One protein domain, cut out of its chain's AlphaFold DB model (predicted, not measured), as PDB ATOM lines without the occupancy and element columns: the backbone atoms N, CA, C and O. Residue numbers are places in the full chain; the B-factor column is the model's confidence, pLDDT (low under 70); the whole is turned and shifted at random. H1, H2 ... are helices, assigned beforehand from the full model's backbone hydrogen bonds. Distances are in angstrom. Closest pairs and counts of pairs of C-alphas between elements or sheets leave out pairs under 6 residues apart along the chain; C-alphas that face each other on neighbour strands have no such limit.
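AT A GLANCE: This is residues 2 to 71 of the 72 residues of an uncharacterized protein of Bacillus cereus (UniProt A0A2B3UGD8). Two long helices, H1 and H3, lie lengthwise one beyond the other in a thin rod, with little overlap; from the far end of H1 a long loop folds back beside it to the short helix H2, which packs on H1. Residues 24 to 30 stick out at one end of the rod and residues 57 to 71, mostly H3, at the other. The printed part has 70 residues with three named helices, in the order H1, H2, H3, and no named strand; the class is all helix. It is extended, with a radius of gyration of the C-alphas of 18.3 A and spans of 65 by 18 by 16 A.

HOW THE PARTS SIT: Start from the longest helix, H1, residues 2 to 23. H2, residues 43 to 47, touches it at residues 7 to 11 of H1 alone; look at the closest C-alphas, those of Ala 7 and Ala 47, 5.0 A apart. H3, residues 50 to 69, touches no helix but is near H1, with 5 pairs of C-alphas within 10 A and no pair within 8 A. H2 and H3 meet only through their link. In H1 and H3 every O i to N i+4 pair is within hydrogen-bond range; in H2 0 of 1 is, while 2 of 2 O i to N i+3 pairs are.

IN THESE COORDINATES: Find C-alpha 2 at (63.167, -81.986, 36.143); from there H1 runs 31.8 A to C-alpha 23 at (60.667, -59.504, 13.742). H2 spans 7.1 A from Gly 43 to Ala 47. H3 runs 28.5 A from Pro 50 to C-alpha 69 at (77.612, -99.006, 44.984).

THE WHOLE: The C-alphas farthest apart, those of Asp 29 and Lys 71, are 65.4 A apart. The printed part has no cut. The link from H1 to H2 is long, 19 residues; that from H2 to H3 is tight. The mean pLDDT of the printed part is 82.0, and residues 41 to 48 and residue 50 are under 70.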
ATOM      1  N   PHE A   2      62.105 -82.852  36.706       74.38
ATOM      2  CA  PHE A   2      63.167 -81.986  36.143       74.38
ATOM      3  C   PHE A   2      63.276 -82.003  34.599       74.38
ATOM      4  O   PHE A   2      63.196 -80.972  33.944       74.38
ATOM      5  N   TRP A   3      63.324 -83.200  34.021       72.06
ATOM      6  CA  TRP A   3      63.468 -83.494  32.589       72.06
ATOM      7  C   TRP A   3      62.387 -82.875  31.692       72.06
ATOM      8  O   TRP A   3      62.669 -82.405  30.593       72.06
ATOM      9  N   PHE A   4      61.134 -82.885  32.154       75.12
ATOM     10  CA  PHE A   4      60.022 -82.312  31.395       75.12
ATOM     11  C   PHE A   4      60.125 -80.788  31.366       75.12
ATOM     12  O   PHE A   4      59.829 -80.164  30.351       75.12
ATOM     13  N   HIS A   5      60.590 -80.202  32.469       83.00
ATOM     14  CA  HIS A   5      60.754 -78.764  32.577       83.00
ATOM     15  C   HIS A   5      61.859 -78.253  31.653       83.00
ATOM     16  O   HIS A   5      61.660 -77.252  30.972       83.00
ATOM     17  N   ASP A   6      62.979 -78.972  31.578       81.00
ATOM     18  CA  ASP A   6      64.086 -78.635  30.682       81.00
ATOM     19  C   ASP A   6      63.676 -78.744  29.204       81.00
ATOM     20  O   ASP A   6      63.832 -77.798  28.433       81.00
ATOM     21  N   ALA A   7      63.017 -79.845  28.825       81.88
ATOM     22  CA  ALA A   7      62.463 -80.000  27.481       81.88
ATOM     23  C   ALA A   7      61.456 -78.888  27.123       81.88
ATOM     24  O   ALA A   7      61.440 -78.403  25.988       81.88
ATOM     25  N   TYR A   8      60.634 -78.472  28.090       84.56
ATOM     26  CA  TYR A   8      59.677 -77.382  27.929       84.56
ATOM     27  C   TYR A   8      60.366 -76.023  27.741       84.56
ATOM     28  O   TYR A   8      60.006 -75.287  26.822       84.56
ATOM     29  N   TYR A   9      61.386 -75.699  28.540       86.19
ATOM     30  CA  TYR A   9      62.129 -74.443  28.394       86.19
ATOM     31  C   TYR A   9      62.880 -74.366  27.065       86.19
ATOM     32  O   TYR A   9      62.817 -73.342  26.390       86.19
ATOM     33  N   LEU A  10      63.494 -75.464  26.625       84.69
ATOM     34  CA  LEU A  10      64.124 -75.551  25.304       84.69
ATOM     35  C   LEU A  10      63.127 -75.371  24.156       84.69
ATOM     36  O   LEU A  10      63.460 -74.813  23.109       84.69
ATOM     37  N   TYR A  11      61.900 -75.864  24.316       85.50
ATOM     38  CA  TYR A  11      60.828 -75.614  23.358       85.50
ATOM     39  C   TYR A  11      60.413 -74.135  23.343       85.50
ATOM     40  O   TYR A  11      60.273 -73.548  22.267       85.50
ATOM     41  N   LEU A  12      60.286 -73.522  24.521       88.81
ATOM     42  CA  LEU A  12      59.943 -72.111  24.682       88.81
ATOM     43  C   LEU A  12      61.012 -71.177  24.090       88.81
ATOM     44  O   LEU A  12      60.676 -70.278  23.321       88.81
ATOM     45  N   GLU A  13      62.292 -71.433  24.371       89.06
ATOM     46  CA  GLU A  13      63.435 -70.669  23.848       89.06
ATOM     47  C   GLU A  13      63.422 -70.621  22.315       89.06
ATOM     48  O   GLU A  13      63.595 -69.562  21.707       89.06
ATOM     49  N   ARG A  14      63.134 -71.754  21.662       86.88
ATOM     50  CA  ARG A  14      63.007 -71.798  20.198       86.88
ATOM     51  C   ARG A  14      61.819 -70.997  19.688       86.88
ATOM     52  O   ARG A  14      61.934 -70.371  18.637       86.88
ATOM     53  N   GLY A  15      60.703 -71.009  20.414       89.94
ATOM     54  CA  GLY A  15      59.535 -70.189  20.098       89.94
ATOM     55  C   GLY A  15      59.883 -68.700  20.041       89.94
ATOM     56  O   GLY A  15      59.558 -68.021  19.065       89.94
ATOM     57  N   PHE A  16      60.623 -68.216  21.039       90.75
ATOM     58  CA  PHE A  16      61.105 -66.834  21.078       90.75
ATOM     59  C   PHE A  16      62.187 -66.540  20.040       90.75
ATOM     60  O   PHE A  16      62.172 -65.479  19.421       90.75
ATOM     61  N   ARG A  17      63.095 -67.483  19.772       89.94
ATOM     62  CA  ARG A  17      64.100 -67.321  18.715       89.94
ATOM     63  C   ARG A  17      63.461 -67.196  17.330       89.94
ATOM     64  O   ARG A  17      63.912 -66.392  16.523       89.94
ATOM     65  N   ASN A  18      62.403 -67.958  17.058       89.50
ATOM     66  CA  ASN A  18      61.653 -67.843  15.808       89.50
ATOM     67  C   ASN A  18      60.919 -66.505  15.700       89.50
ATOM     68  O   ASN A  18      60.937 -65.906  14.627       89.50
ATOM     69  N   LEU A  19      60.311 -66.042  16.799       90.75
ATOM     70  CA  LEU A  19      59.705 -64.713  16.872       90.75
ATOM     71  C   LEU A  19      60.740 -63.630  16.541       90.75
ATOM     72  O   LEU A  19      60.493 -62.783  15.690       90.75
ATOM     73  N   TYR A  20      61.927 -63.705  17.145       89.94
ATOM     74  CA  TYR A  20      63.020 -62.772  16.874       89.94
ATOM     75  C   TYR A  20      63.464 -62.792  15.403       89.94
ATOM     76  O   TYR A  20      63.604 -61.738  14.789       89.94
ATOM     77  N   GLU A  21      63.655 -63.976  14.813       89.81
ATOM     78  CA  GLU A  21      64.031 -64.118  13.398       89.81
ATOM     79  C   GLU A  21      62.978 -63.555  12.433       89.81
ATOM     80  O   GLU A  21      63.321 -63.123  11.330       89.81
ATOM     81  N   GLU A  22      61.703 -63.577  12.822       89.25
ATOM     82  CA  GLU A  22      60.627 -62.966  12.049       89.25
ATOM     83  C   GLU A  22      60.619 -61.443  12.204       89.25
ATOM     84  O   GLU A  22      60.608 -60.732  11.200       89.25
ATOM     85  N   VAL A  23      60.673 -60.944  13.441       89.19
ATOM     86  CA  VAL A  23      60.667 -59.504  13.742       89.19
ATOM     87  C   VAL A  23      61.878 -58.808  13.128       89.19
ATOM     88  O   VAL A  23      61.721 -57.769  12.499       89.19
ATOM     89  N   ARG A  24      63.069 -59.414  13.200       88.12
ATOM     90  CA  ARG A  24      64.304 -58.869  12.607       88.12
ATOM     91  C   ARG A  24      64.195 -58.603  11.099       88.12
ATOM     92  O   ARG A  24      64.976 -57.823  10.564       88.12
ATOM     93  N   LYS A  25      63.291 -59.289  10.394       88.44
ATOM     94  CA  LYS A  25      63.102 -59.160   8.940       88.44
ATOM     95  C   LYS A  25      61.969 -58.203   8.559       88.44
ATOM     96  O   LYS A  25      61.745 -58.014   7.366       88.44
ATOM     97  N   LYS A  26      61.227 -57.661   9.529       88.19
ATOM     98  CA  LYS A  26      60.138 -56.703   9.299       88.19
ATOM     99  C   LYS A  26      60.678 -55.271   9.355       88.19
ATOM    100  O   LYS A  26      61.607 -54.998  10.106       88.19
ATOM    101  N   ASP A  27      60.079 -54.380   8.566       85.12
ATOM    102  CA  ASP A  27      60.286 -52.932   8.682       85.12
ATOM    103  C   ASP A  27      59.676 -52.406   9.986       85.12
ATOM    104  O   ASP A  27      58.661 -52.942  10.444       85.12
ATOM    105  N   ASP A  28      60.246 -51.328  10.525       79.31
ATOM    106  CA  ASP A  28      59.894 -50.746  11.828       79.31
ATOM    107  C   ASP A  28      58.384 -50.493  12.008       79.31
ATOM    108  O   ASP A  28      57.824 -50.816  13.054       79.31
ATOM    109  N   ASP A  29      57.690 -50.029  10.962       81.94
ATOM    110  CA  ASP A  29      56.241 -49.750  10.990       81.94
ATOM    111  C   ASP A  29      55.348 -51.004  11.066       81.94
ATOM    112  O   ASP A  29      54.140 -50.907  11.292       81.94
ATOM    113  N   LYS A  30      55.906 -52.201  10.848       80.31
ATOM    114  CA  LYS A  30      55.172 -53.483  10.843       80.31
ATOM    115  C   LYS A  30      55.531 -54.375  12.031       80.31
ATOM    116  O   LYS A  30      55.110 -55.538  12.068       80.31
ATOM    117  N   ILE A  31      56.332 -53.875  12.970       80.25
ATOM    118  CA  ILE A  31      56.733 -54.628  14.154       80.25
ATOM    119  C   ILE A  31      55.570 -54.656  15.148       80.25
ATOM    120  O   ILE A  31      55.185 -53.642  15.721       80.25
ATOM    121  N   ASP A  32      55.024 -55.851  15.370       78.88
ATOM    122  CA  ASP A  32      54.151 -56.120  16.508       78.88
ATOM    123  C   ASP A  32      55.025 -56.427  17.731       78.88
ATOM    124  O   ASP A  32      55.789 -57.395  17.736       78.88
ATOM    125  N   PHE A  33      54.928 -55.590  18.767       78.69
ATOM    126  CA  PHE A  33      55.641 -55.782  20.035       78.69
ATOM    127  C   PHE A  33      54.990 -56.847  20.931       78.69
ATOM    128  O   PHE A  33      55.482 -57.120  22.031       78.69
ATOM    129  N   GLY A  34      53.905 -57.478  20.476       80.62
ATOM    130  CA  GLY A  34      53.359 -58.682  21.084       80.62
ATOM    131  C   GLY A  34      54.401 -59.801  21.120       80.62
ATOM    132  O   GLY A  34      54.698 -60.436  20.112       80.62
ATOM    133  N   MET A  35      54.948 -60.089  22.306       78.50
ATOM    134  CA  MET A  35      55.942 -61.150  22.529       78.50
ATOM    135  C   MET A  35      55.321 -62.558  22.514       78.50
ATOM    136  O   MET A  35      55.477 -63.340  23.453       78.50
ATOM    137  N   THR A  36      54.578 -62.893  21.462       86.44
ATOM    138  CA  THR A  36      53.930 -64.201  21.328       86.44
ATOM    139  C   THR A  36      54.899 -65.217  20.708       86.44
ATOM    140  O   THR A  36      55.393 -65.013  19.601       86.44
ATOM    141  N   PRO A  37      55.240 -66.319  21.402       85.12
ATOM    142  CA  PRO A  37      56.227 -67.270  20.899       85.12
ATOM    143  C   PRO A  37      55.711 -68.026  19.666       85.12
ATOM    144  O   PRO A  37      54.587 -68.528  19.648       85.12
ATOM    145  N   ILE A  38      56.570 -68.169  18.648       85.62
ATOM    146  CA  ILE A  38      56.222 -68.811  17.373       85.62
ATOM    147  C   ILE A  38      56.763 -70.239  17.332       85.62
ATOM    148  O   ILE A  38      57.943 -70.498  17.061       85.62
ATOM    149  N   PHE A  39      55.879 -71.203  17.558       84.19
ATOM    150  CA  PHE A  39      56.237 -72.617  17.566       84.19
ATOM    151  C   PHE A  39      56.104 -73.244  16.173       84.19
ATOM    152  O   PHE A  39      55.013 -73.596  15.737       84.19
ATOM    153  N   LYS A  40      57.231 -73.406  15.469       74.31
ATOM    154  CA  LYS A  40      57.278 -74.090  14.160       74.31
ATOM    155  C   LYS A  40      57.446 -75.609  14.258       74.31
ATOM    156  O   LYS A  40      57.081 -76.328  13.335       74.31
ATOM    157  N   GLU A  41      58.011 -76.108  15.356       68.75
ATOM    158  CA  GLU A  41      58.277 -77.538  15.564       68.75
ATOM    159  C   GLU A  41      57.252 -78.156  16.528       68.75
ATOM    160  O   GLU A  41      56.798 -77.501  17.463       68.75
ATOM    161  N   LYS A  42      56.925 -79.448  16.361       66.00
ATOM    162  CA  LYS A  42      56.156 -80.193  17.374       66.00
ATOM    163  C   LYS A  42      56.994 -80.290  18.654       66.00
ATOM    164  O   LYS A  42      58.100 -80.828  18.604       66.00
ATOM    165  N   GLY A  43      56.470 -79.832  19.796       60.00
ATOM    166  CA  GLY A  43      57.228 -79.713  21.054       60.00
ATOM    167  C   GLY A  43      57.952 -80.980  21.527       60.00
ATOM    168  O   GLY A  43      59.030 -80.895  22.107       60.00
ATOM    169  N   ILE A  44      57.445 -82.162  21.167       56.81
ATOM    170  CA  ILE A  44      58.054 -83.466  21.482       56.81
ATOM    171  C   ILE A  44      59.370 -83.693  20.707       56.81
ATOM    172  O   ILE A  44      60.297 -84.317  21.216       56.81
ATOM    173  N   CYS A  45      59.503 -83.142  19.496       57.09
ATOM    174  CA  CYS A  45      60.713 -83.286  18.679       57.09
ATOM    175  C   CYS A  45      61.871 -82.422  19.214       57.09
ATOM    176  O   CYS A  45      63.042 -82.783  19.078       57.09
ATOM    177  N   SER A  46      61.556 -81.315  19.901       58.84
ATOM    178  CA  SER A  46      62.562 -80.457  20.539       58.84
ATOM    179  C   SER A  46      63.320 -81.189  21.650       58.84
ATOM    180  O   SER A  46      64.542 -81.049  21.754       58.84
ATOM    181  N   ALA A  47      62.609 -82.039  22.398       59.72
ATOM    182  CA  ALA A  47      63.149 -82.852  23.482       59.72
ATOM    183  C   ALA A  47      64.100 -83.964  22.997       59.72
ATOM    184  O   ALA A  47      64.939 -84.448  23.751       59.72
ATOM    185  N   MET A  48      64.002 -84.365  21.725       60.66
ATOM    186  CA  MET A  48      64.722 -85.519  21.177       60.66
ATOM    187  C   MET A  48      66.110 -85.173  20.603       60.66
ATOM    188  O   MET A  48      66.720 -85.989  19.903       60.66
ATOM    189  N   ARG A  49      66.620 -83.969  20.892       71.50
ATOM    190  CA  ARG A  49      67.923 -83.494  20.413       71.50
ATOM    191  C   ARG A  49      69.098 -84.216  21.083       71.50
ATOM    192  O   ARG A  49      68.992 -84.638  22.235       71.50
ATOM    193  N   PRO A  50      70.244 -84.325  20.383       69.62
ATOM    194  CA  PRO A  50      71.413 -85.041  20.890       69.62
ATOM    195  C   PRO A  50      71.919 -84.471  22.220       69.62
ATOM    196  O   PRO A  50      72.288 -85.244  23.091       69.62
ATOM    197  N   ILE A  51      71.858 -83.150  22.419       72.81
ATOM    198  CA  ILE A  51      72.311 -82.487  23.655       72.81
ATOM    199  C   ILE A  51      71.558 -83.001  24.890       72.81
ATOM    200  O   ILE A  51      72.191 -83.339  25.891       72.81
ATOM    201  N   LEU A  52      70.229 -83.136  24.802       74.69
ATOM    202  CA  LEU A  52      69.435 -83.731  25.875       74.69
ATOM    203  C   LEU A  52      69.797 -85.210  26.026       74.69
ATOM    204  O   LEU A  52      70.124 -85.656  27.114       74.69
ATOM    205  N   LYS A  53      69.828 -85.981  24.934       75.88
ATOM    206  CA  LYS A  53      70.121 -87.424  25.009       75.88
ATOM    207  C   LYS A  53      71.459 -87.743  25.685       75.88
ATOM    208  O   LYS A  53      71.506 -88.650  26.509       75.88
ATOM    209  N   TRP A  54      72.523 -87.012  25.356       81.00
ATOM    210  CA  TRP A  54      73.855 -87.242  25.921       81.00
ATOM    211  C   TRP A  54      73.935 -86.851  27.396       81.00
ATOM    212  O   TRP A  54      74.377 -87.659  28.208       81.00
ATOM    213  N   SER A  55      73.466 -85.654  27.756       82.94
ATOM    214  CA  SER A  55      73.469 -85.192  29.154       82.94
ATOM    215  C   SER A  55      72.588 -86.064  30.054       82.94
ATOM    216  O   SER A  55      72.957 -86.399  31.178       82.94
ATOM    217  N   TYR A  56      71.446 -86.512  29.545       81.25
ATOM    218  CA  TYR A  56      70.536 -87.375  30.289       81.25
ATOM    219  C   TYR A  56      70.995 -88.828  30.353       81.25
ATOM    220  O   TYR A  56      70.795 -89.480  31.381       81.25
ATOM    221  N   GLY A  57      71.672 -89.327  29.319       84.75
ATOM    222  CA  GLY A  57      72.322 -90.638  29.344       84.75
ATOM    223  C   GLY A  57      73.419 -90.725  30.407       84.75
ATOM    224  O   GLY A  57      73.493 -91.711  31.136       84.75
ATOM    225  N   THR A  58      74.236 -89.682  30.563       88.44
ATOM    226  CA  THR A  58      75.310 -89.686  31.570       88.44
ATOM    227  C   THR A  58      74.764 -89.601  32.995       88.44
ATOM    228  O   THR A  58      75.195 -90.371  33.851       88.44
ATOM    229  N   ILE A  59      73.775 -88.739  33.257       89.06
ATOM    230  CA  ILE A  59      73.160 -88.612  34.591       89.06
ATOM    231  C   ILE A  59      72.466 -89.916  35.009       89.06
ATOM    232  O   ILE A  59      72.607 -90.353  36.154       89.06
ATOM    233  N   THR A  60      71.736 -90.557  34.091       88.00
ATOM    234  CA  THR A  60      71.077 -91.849  34.361       88.00
ATOM    235  C   THR A  60      72.089 -92.968  34.603       88.00
ATOM    236  O   THR A  60      71.928 -93.741  35.543       88.00
ATOM    237  N   LEU A  61      73.180 -93.017  33.834       92.50
ATOM    238  CA  LEU A  61      74.262 -93.974  34.065       92.50
ATOM    239  C   LEU A  61      74.889 -93.793  35.457       92.50
ATOM    240  O   LEU A  61      75.008 -94.760  36.207       92.50
ATOM    241  N   ILE A  62      75.251 -92.560  35.824       93.12
ATOM    242  CA  ILE A  62      75.881 -92.256  37.118       93.12
ATOM    243  C   ILE A  62      74.947 -92.617  38.276       93.12
ATOM    244  O   ILE A  62      75.383 -93.222  39.252       93.12
ATOM    245  N   THR A  63      73.658 -92.290  38.169       90.62
ATOM    246  CA  THR A  63      72.678 -92.639  39.210       90.62
ATOM    247  C   THR A  63      72.503 -94.147  39.360       90.62
ATOM    248  O   THR A  63      72.455 -94.629  40.488       90.62
ATOM    249  N   ILE A  64      72.488 -94.912  38.264       93.62
ATOM    250  CA  ILE A  64      72.468 -96.382  38.325       93.62
ATOM    251  C   ILE A  64      73.732 -96.910  39.017       93.62
ATOM    252  O   ILE A  64      73.626 -97.729  39.927       93.62
ATOM    253  N   VAL A  65      74.918 -96.423  38.640       95.38
ATOM    254  CA  VAL A  65      76.191 -96.832  39.259       95.38
ATOM    255  C   VAL A  65      76.197 -96.546  40.762       95.38
ATOM    256  O   VAL A  65      76.552 -97.421  41.548       95.38
ATOM    257  N   LEU A  66      75.742 -95.363  41.179       93.75
ATOM    258  CA  LEU A  66      75.608 -95.016  42.594       93.75
ATOM    259  C   LEU A  66      74.645 -95.960  43.322       93.75
ATOM    260  O   LEU A  66      74.971 -96.429  44.407       93.75
ATOM    261  N   LEU A  67      73.499 -96.296  42.724       93.62
ATOM    262  CA  LEU A  67      72.556 -97.255  43.311       93.62
ATOM    263  C   LEU A  67      73.154 -98.657  43.472       93.62
ATOM    264  O   LEU A  67      72.790 -99.351  44.413       93.62
ATOM    265  N   PHE A  68      74.058 -99.076  42.581       93.31
ATOM    266  CA  PHE A  68      74.777-100.345  42.717       93.31
ATOM    267  C   PHE A  68      75.856-100.302  43.804       93.31
ATOM    268  O   PHE A  68      76.008-101.282  44.522       93.31
ATOM    269  N   ILE A  69      76.576 -99.184  43.948       94.19
ATOM    270  CA  ILE A  69      77.612 -99.006  44.984       94.19
ATOM    271  C   ILE A  69      76.990 -98.900  46.381       94.19
ATOM    272  O   ILE A  69      77.513 -99.470  47.332       94.19
ATOM    273  N   PHE A  70      75.872 -98.182  46.507       91.38
ATOM    274  CA  PHE A  70      75.128 -98.020  47.761       91.38
ATOM    275  C   PHE A  70      74.066 -99.108  47.977       91.38
ATOM    276  O   PHE A  70      73.243 -98.995  48.887       91.38
ATOM    277  N   LYS A  71      74.061-100.156  47.145       73.56
ATOM    278  CA  LYS A  71      73.245-101.342  47.386       73.56
ATOM    279  C   LYS A  71      73.812-102.037  48.639       73.56
ATOM    280  O   LYS A  71      75.006-102.326  48.629       73.56
TER     281      LYS A  71